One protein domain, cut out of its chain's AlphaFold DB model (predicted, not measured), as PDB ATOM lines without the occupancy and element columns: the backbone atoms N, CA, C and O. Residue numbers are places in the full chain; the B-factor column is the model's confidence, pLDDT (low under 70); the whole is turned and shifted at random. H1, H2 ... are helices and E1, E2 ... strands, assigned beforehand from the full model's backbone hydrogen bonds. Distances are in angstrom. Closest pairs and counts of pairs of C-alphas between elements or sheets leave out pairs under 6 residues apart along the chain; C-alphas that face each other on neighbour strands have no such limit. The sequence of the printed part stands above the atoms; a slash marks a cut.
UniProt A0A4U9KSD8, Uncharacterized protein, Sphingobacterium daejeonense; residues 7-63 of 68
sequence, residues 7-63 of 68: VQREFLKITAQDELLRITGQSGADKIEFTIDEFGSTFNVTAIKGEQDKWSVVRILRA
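This is residues 7 to 63 of the 68 residues of an uncharacterized protein of Sphingobacterium daejeonense (UniProt A0A4U9KSD8). A strongly twisted sheet of three strands curls round one long helix, H1, which covers one face and leaves the other bare: two layers. The printed part has 57 residues, with H1, E1, E2 and E3 along it; the sheet, E1 - E2 - E3, is an antiparallel meander, each strand beside the one before. The class is mixed, and the whole is compact, radius of gyration of the C-alphas 11.1 A, spanning 33 by 18 by 16 A.

Find C-alpha 7 at (56.096, -29.936, 40.274); from there H1, residues 7 to 24, runs 25.6 A. Next come E1, residues 31 to 38, 22.2 A; E2, residues 41 to 49, 26.0 A; and E3, residues 55 to 62, 20.9 A, ending at C-alpha 62 (44.651, -27.497, 29.519).

H1 is on the sheet; its closest C-alphas to E3 are Gln 17 and Val 57, 6.6 A. In H1 every O i to N i+4 pair is within hydrogen-bond range. Hairpin E1 and E2 has N 34 and O 45 within that range, 3.1 A; hairpin E2 and E3 has N 46 and O 59, 2.9 A.

The farthest C-alphas, Gly 40 and Gln 52, are 35.5 A apart. The printed part has no cut and no long link; residue 26 is under pLDDT 70.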
ATOM      1  N   VAL A   7      55.177 -31.030  40.627       93.25
ATOM      2  CA  VAL A   7      56.096 -29.936  40.274       93.25
ATOM      3  C   VAL A   7      55.555 -29.106  39.110       93.25
ATOM      4  O   VAL A   7      55.561 -27.880  39.176       93.25
ATOM      5  N   GLN A   8      55.039 -29.747  38.056       92.62
ATOM      6  CA  GLN A   8      54.453 -29.036  36.915       92.62
ATOM      7  C   GLN A   8      53.185 -28.266  37.304       92.62
ATOM      8  O   GLN A   8      52.938 -27.181  36.783       92.62
ATOM      9  N   ARG A   9      52.380 -28.802  38.229       92.12
ATOM     10  CA  ARG A   9      51.182 -28.118  38.736       92.12
ATOM     11  C   ARG A   9      51.539 -26.879  39.544       92.12
ATOM     12  O   ARG A   9      50.908 -25.845  39.345       92.12
ATOM     13  N   GLU A  10      52.530 -26.971  40.425       95.06
ATOM     14  CA  GLU A  10      52.997 -25.813  41.195       95.06
ATOM     15  C   GLU A  10      53.624 -24.756  40.289       95.06
ATOM     16  O   GLU A  10      53.311 -23.575  40.423       95.06
ATOM     17  N   PHE A  11      54.413 -25.174  39.297       95.44
ATOM     18  CA  PHE A  11      54.952 -24.261  38.294       95.44
ATOM     19  C   PHE A  11      53.840 -23.499  37.554       95.44
ATOM     20  O   PHE A  11      53.880 -22.276  37.502       95.44
ATOM     21  N   LEU A  12      52.790 -24.185  37.076       95.31
ATOM     22  CA  LEU A  12      51.655 -23.524  36.413       95.31
ATOM     23  C   LEU A  12      50.949 -22.505  37.306       95.31
ATOM     24  O   LEU A  12      50.518 -21.467  36.811       95.31
ATOM     25  N   LYS A  13      50.804 -22.792  38.606       94.94
ATOM     26  CA  LYS A  13      50.204 -21.841  39.551       94.94
ATOM     27  C   LYS A  13      51.046 -20.576  39.665       94.94
ATOM     28  O   LYS A  13      50.478 -19.491  39.628       94.94
ATOM     29  N   ILE A  14      52.368 -20.717  39.771       95.69
ATOM     30  CA  ILE A  14      53.301 -19.586  39.847       95.69
ATOM     31  C   ILE A  14      53.239 -18.771  38.552       95.69
ATOM     32  O   ILE A  14      52.951 -17.580  38.609       95.69
ATOM     33  N   THR A  15      53.380 -19.415  37.390       96.19
ATOM     34  CA  THR A  15      53.296 -18.741  36.084       96.19
ATOM     35  C   THR A  15      51.967 -18.005  35.905       96.19
ATOM     36  O   THR A  15      51.939 -16.852  35.480       96.19
ATOM     37  N   ALA A  16      50.848 -18.640  36.264       96.06
ATOM     38  CA  ALA A  16      49.532 -18.015  36.200       96.06
ATOM     39  C   ALA A  16      49.411 -16.807  37.146       96.06
ATOM     40  O   ALA A  16      48.785 -15.813  36.785       96.06
ATOM     41  N   GLN A  17      49.990 -16.878  38.346       94.12
ATOM     42  CA  GLN A  17      49.989 -15.780  39.313       94.12
ATOM     43  C   GLN A  17      50.811 -14.585  38.806       94.12
ATOM     44  O   GLN A  17      50.350 -13.447  38.892       94.12
ATOM     45  N   ASP A  18      51.996 -14.840  38.254       94.31
ATOM     46  CA  ASP A  18      52.882 -13.801  37.720       94.31
ATOM     47  C   ASP A  18      52.240 -13.090  36.525       94.31
ATOM     48  O   ASP A  18      52.200 -11.857  36.461       94.31
ATOM     49  N   GLU A  19      51.646 -13.861  35.614       94.00
ATOM     50  CA  GLU A  19      50.916 -13.315  34.473       94.00
ATOM     51  C   GLU A  19      49.676 -12.526  34.918       94.00
ATOM     52  O   GLU A  19      49.406 -11.437  34.410       94.00
ATOM     53  N   LEU A  20      48.959 -13.012  35.937       93.31
ATOM     54  CA  LEU A  20      47.834 -12.296  36.528       93.31
ATOM     55  C   LEU A  20      48.261 -10.935  37.096       93.31
ATOM     56  O   LEU A  20      47.585  -9.931  36.866       93.31
ATOM     57  N   LEU A  21      49.388 -10.857  37.806       90.69
ATOM     58  CA  LEU A  21      49.920  -9.583  38.307       90.69
ATOM     59  C   LEU A  21      50.264  -8.620  37.162       90.69
ATOM     60  O   LEU A  21      50.003  -7.421  37.267       90.69
ATOM     61  N   ARG A  22      50.782  -9.141  36.043       89.94
ATOM     62  CA  ARG A  22      51.115  -8.346  34.854       89.94
ATOM     63  C   ARG A  22      49.879  -7.724  34.197       89.94
ATOM     64  O   ARG A  22      49.929  -6.563  33.793       89.94
ATOM     65  N   ILE A  23      48.780  -8.470  34.088       88.62
ATOM     66  CA  ILE A  23      47.564  -8.025  33.378       88.62
ATOM     67  C   ILE A  23      46.593  -7.228  34.265       88.62
ATOM     68  O   ILE A  23      45.863  -6.364  33.781       88.62
ATOM     69  N   THR A  24      46.570  -7.491  35.574       86.00
ATOM     70  CA  THR A  24      45.589  -6.885  36.496       86.00
ATOM     71  C   THR A  24      45.851  -5.424  36.808       86.00
ATOM     72  O   THR A  24      44.904  -4.711  37.136       86.00
ATOM     73  N   GLY A  25      47.083  -4.942  36.618       72.12
ATOM     74  CA  GLY A  25      47.426  -3.523  36.763       72.12
ATOM     75  C   GLY A  25      46.635  -2.578  35.843       72.12
ATOM     76  O   GLY A  25      46.731  -1.365  36.001       72.12
ATOM     77  N   GLN A  26      45.857  -3.113  34.893       67.50
ATOM     78  CA  GLN A  26      45.113  -2.347  33.890       67.50
ATOM     79  C   GLN A  26      43.610  -2.675  33.837       67.50
ATOM     80  O   GLN A  26      42.884  -2.055  33.061       67.50
ATOM     81  N   SER A  27      43.120  -3.638  34.628       70.69
ATOM     82  CA  SER A  27      41.758  -4.171  34.475       70.69
ATOM     83  C   SER A  27      40.802  -3.691  35.569       70.69
ATOM     84  O   SER A  27      41.043  -3.896  36.757       70.69
ATOM     85  N   GLY A  28      39.679  -3.098  35.153       76.69
ATOM     86  CA  GLY A  28      38.546  -2.767  36.025       76.69
ATOM     87  C   GLY A  28      37.491  -3.875  36.140       76.69
ATOM     88  O   GLY A  28      36.460  -3.650  36.759       76.69
ATOM     89  N   ALA A  29      37.707  -5.037  35.514       85.00
ATOM     90  CA  ALA A  29      36.774  -6.161  35.572       85.00
ATOM     91  C   ALA A  29      36.927  -6.962  36.878       85.00
ATOM     92  O   ALA A  29      37.999  -6.967  37.476       85.00
ATOM     93  N   ASP A  30      35.891  -7.714  37.265       88.75
ATOM     94  CA  ASP A  30      35.926  -8.626  38.427       88.75
ATOM     95  C   ASP A  30      36.389 -10.050  38.064       88.75
ATOM     96  O   ASP A  30      36.579 -10.913  38.922       88.75
ATOM     97  N   LYS A  31      36.574 -10.313  36.766       92.62
ATOM     98  CA  LYS A  31      37.008 -11.595  36.213       92.62
ATOM     99  C   LYS A  31      37.938 -11.352  35.034       92.62
ATOM    100  O   LYS A  31      37.645 -10.514  34.182       92.62
ATOM    101  N   ILE A  32      39.018 -12.122  34.961       92.81
ATOM    102  CA  ILE A  32      39.927 -12.141  33.815       92.81
ATOM    103  C   ILE A  32      40.143 -13.586  33.379       92.81
ATOM    104  O   ILE A  32      40.336 -14.487  34.198       92.81
ATOM    105  N   GLU A  33      40.102 -13.792  32.070       94.12
ATOM    106  CA  GLU A  33      40.469 -15.044  31.424       94.12
ATOM    107  C   GLU A  33      41.654 -14.775  30.506       94.12
ATOM    108  O   GLU A  33      41.655 -13.802  29.752       94.12
ATOM    109  N   PHE A  34      42.676 -15.613  30.611       93.69
ATOM    110  CA  PHE A  34      43.891 -15.513  29.813       93.69
ATOM    111  C   PHE A  34      44.475 -16.902  29.574       93.69
ATOM    112  O   PHE A  34      44.000 -17.897  30.127       93.69
ATOM    113  N   THR A  35      45.495 -16.975  28.728       95.50
ATOM    114  CA  THR A  35      46.173 -18.224  28.384       95.50
ATOM    115  C   THR A  35      47.641 -18.168  28.771       95.50
ATOM    116  O   THR A  35      48.272 -17.126  28.620       95.50
ATOM    117  N   ILE A  36      48.182 -19.297  29.223       95.19
ATOM    118  CA  ILE A  36      49.625 -19.507  29.390       95.19
ATOM    119  C   ILE A  36      50.055 -20.725  28.572       95.19
ATOM    120  O   ILE A  36      49.313 -21.708  28.497       95.19
ATOM    121  N   ASP A  37      51.238 -20.663  27.971       94.38
ATOM    122  CA  ASP A  37      51.806 -21.748  27.172       94.38
ATOM    123  C   ASP A  37      52.981 -22.365  27.920       94.38
ATOM    124  O   ASP A  37      54.025 -21.742  28.072       94.38
ATOM    125  N   GLU A  38      52.809 -23.597  28.395       92.75
ATOM    126  CA  GLU A  38      53.804 -24.291  29.209       92.75
ATOM    127  C   GLU A  38      53.839 -25.778  28.875       92.75
ATOM    128  O   GLU A  38      52.830 -26.383  28.509       92.75
ATOM    129  N   PHE A  39      55.011 -26.403  28.991       90.69
ATOM    130  CA  PHE A  39      55.174 -27.844  28.737       90.69
ATOM    131  C   PHE A  39      54.618 -28.301  27.368       90.69
ATOM    132  O   PHE A  39      54.030 -29.376  27.242       90.69
ATOM    133  N   GLY A  40      54.751 -27.455  26.340       88.94
ATOM    134  CA  GLY A  40      54.233 -27.724  24.994       88.94
ATOM    135  C   GLY A  40      52.703 -27.769  24.908       88.94
ATOM    136  O   GLY A  40      52.158 -28.430  24.026       88.94
ATOM    137  N   SER A  41      51.994 -27.138  25.846       90.31
ATOM    138  CA  SER A  41      50.534 -27.078  25.887       90.31
ATOM    139  C   SER A  41      50.045 -25.692  26.279       90.31
ATOM    140  O   SER A  41      50.619 -25.049  27.149       90.31
ATOM    141  N   THR A  42      48.919 -25.281  25.710       93.69
ATOM    142  CA  THR A  42      48.211 -24.078  26.152       93.69
ATOM    143  C   THR A  42      47.288 -24.413  27.316       93.69
ATOM    144  O   THR A  42      46.613 -25.449  27.314       93.69
ATOM    145  N   PHE A  43      47.218 -23.526  28.303       94.44
ATOM    146  CA  PHE A  43      46.315 -23.612  29.441       94.44
ATOM    147  C   PHE A  43      45.441 -22.364  29.523       94.44
ATOM    148  O   PHE A  43      45.943 -21.247  29.552       94.44
ATOM    149  N   ASN A  44      44.130 -22.571  29.615       95.69
ATOM    150  CA  ASN A  44      43.161 -21.537  29.939       95.69
ATOM    151  C   ASN A  44      43.177 -21.290  31.447       95.69
ATOM    152  O   ASN A  44      42.945 -22.210  32.241       95.69
ATOM    153  N   VAL A  45      43.414 -20.042  31.827       96.25
ATOM    154  CA  VAL A  45      43.452 -19.584  33.210       96.25
ATOM    155  C   VAL A  45      42.263 -18.669  33.468       96.25
ATOM    156  O   VAL A  45      41.986 -17.749  32.701       96.25
ATOM    157  N   THR A  46      41.563 -18.914  34.573       95.69
ATOM    158  CA  THR A  46      40.526 -18.017  35.084       95.69
ATOM    159  C   THR A  46      40.974 -17.448  36.416       95.69
ATOM    160  O   THR A  46      41.276 -18.194  37.355       95.69
ATOM    161  N   ALA A  47      40.955 -16.126  36.508       95.12
ATOM    162  CA  ALA A  47      41.177 -15.392  37.734       95.12
ATOM    163  C   ALA A  47      39.969 -14.518  38.066       95.12
ATOM    164  O   ALA A  47      39.275 -14.017  37.177       95.12
ATOM    165  N   ILE A  48      39.731 -14.340  39.359       94.12
ATOM    166  CA  ILE A  48      38.664 -13.484  39.875       94.12
ATOM    167  C   ILE A  48      39.243 -12.469  40.849       94.12
ATOM    168  O   ILE A  48      40.249 -12.731  41.517       94.12
ATOM    169  N   LYS A  49      38.588 -11.316  40.918       91.88
ATOM    170  CA  LYS A  49      38.853 -10.289  41.911       91.88
ATOM    171  C   LYS A  49      38.006 -10.589  43.143       91.88
ATOM    172  O   LYS A  49      36.781 -10.626  43.068       91.88
ATOM    173  N   GLY A  50      38.668 -10.894  44.251       86.56
ATOM    174  CA  GLY A  50      38.034 -11.109  45.546       86.56
ATOM    175  C   GLY A  50      37.862  -9.809  46.330       86.56
ATOM    176  O   GLY A  50      38.059  -8.705  45.819       86.56
ATOM    177  N   GLU A  51      37.531  -9.953  47.612       84.25
ATOM    178  CA  GLU A  51      37.455  -8.826  48.541       84.25
ATOM    179  C   GLU A  51      38.791  -8.067  48.621       84.25
ATOM    180  O   GLU A  51      39.871  -8.642  48.460       84.25
ATOM    181  N   GLN A  52      38.716  -6.765  48.913       84.94
ATOM    182  CA  GLN A  52      39.885  -5.876  49.007       84.94
ATOM    183  C   GLN A  52      40.698  -5.778  47.703       84.94
ATOM    184  O   GLN A  52      41.913  -5.599  47.756       84.94
ATOM    185  N   ASP A  53      40.049  -5.936  46.546       83.25
ATOM    186  CA  ASP A  53      40.682  -5.871  45.222       83.25
ATOM    187  C   ASP A  53      41.800  -6.910  45.001       83.25
ATOM    188  O   ASP A  53      42.666  -6.740  44.139       83.25
ATOM    189  N   LYS A  54      41.786  -8.015  45.761       88.25
ATOM    190  CA  LYS A  54      42.798  -9.072  45.665       88.25
ATOM    191  C   LYS A  54      42.471 -10.054  44.551       88.25
ATOM    192  O   LYS A  54      41.441 -10.720  44.570       88.25
ATOM    193  N   TRP A  55      43.391 -10.194  43.608       92.19
ATOM    194  CA  TRP A  55      43.275 -11.142  42.509       92.19
ATOM    195  C   TRP A  55      43.701 -12.552  42.918       92.19
ATOM    196  O   TRP A  55      44.653 -12.737  43.675       92.19
ATOM    197  N   SER A  56      42.989 -13.566  42.428       93.06
ATOM    198  CA  SER A  56      43.322 -14.972  42.672       93.06
ATOM    199  C   SER A  56      43.027 -15.834  41.452       93.06
ATOM    200  O   SER A  56      41.951 -15.741  40.856       93.06
ATOM    201  N   VAL A  57      43.978 -16.702  41.101       94.75
ATOM    202  CA  VAL A  57      43.778 -17.750  40.096       94.75
ATOM    203  C   VAL A  57      42.905 -18.844  40.706       94.75
ATOM    204  O   VAL A  57      43.282 -19.466  41.696       94.75
ATOM    205  N   VAL A  58      41.739 -19.093  40.112       94.69
ATOM    206  CA  VAL A  58      40.775 -20.091  40.615       94.69
ATOM    207  C   VAL A  58      40.682 -21.327  39.736       94.69
ATOM    208  O   VAL A  58      40.151 -22.353  40.158       94.69
ATOM    209  N   ARG A  59      41.188 -21.251  38.501       94.38
ATOM    210  CA  ARG A  59      41.136 -22.366  37.559       94.38
ATOM    211  C   ARG A  59      42.279 -22.298  36.560       94.38
ATOM    212  O   ARG A  59      42.517 -21.249  35.977       94.38
ATOM    213  N   ILE A  60      42.910 -23.443  36.323       94.38
ATOM    214  CA  ILE A  60      43.861 -23.668  35.232       94.38
ATOM    215  C   ILE A  60      43.440 -24.969  34.555       94.38
ATOM    216  O   ILE A  60      43.389 -26.018  35.199       94.38
ATOM    217  N   LEU A  61      43.096 -24.907  33.272       93.19
ATOM    218  CA  LEU A  61      42.748 -26.075  32.471       93.19
ATOM    219  C   LEU A  61      43.595 -26.118  31.220       93.19
ATOM    220  O   LEU A  61      43.733 -25.109  30.543       93.19
ATOM    221  N   ARG A  62      44.069 -27.305  30.845       90.75
ATOM    222  CA  ARG A  62      44.651 -27.497  29.519       90.75
ATOM    223  C   ARG A  62      43.598 -27.146  28.468       90.75
ATOM    224  O   ARG A  62      42.470 -27.634  28.550       90.75
ATOM    225  N   ALA A  63      43.951 -26.288  27.517       87.25
ATOM    226  CA  ALA A  63      43.097 -25.996  26.383       87.25
ATOM    227  C   ALA A  63      42.892 -27.295  25.598       87.25
ATOM    228  O   ALA A  63      43.855 -27.990  25.257       87.25
TER     229      ALA A  63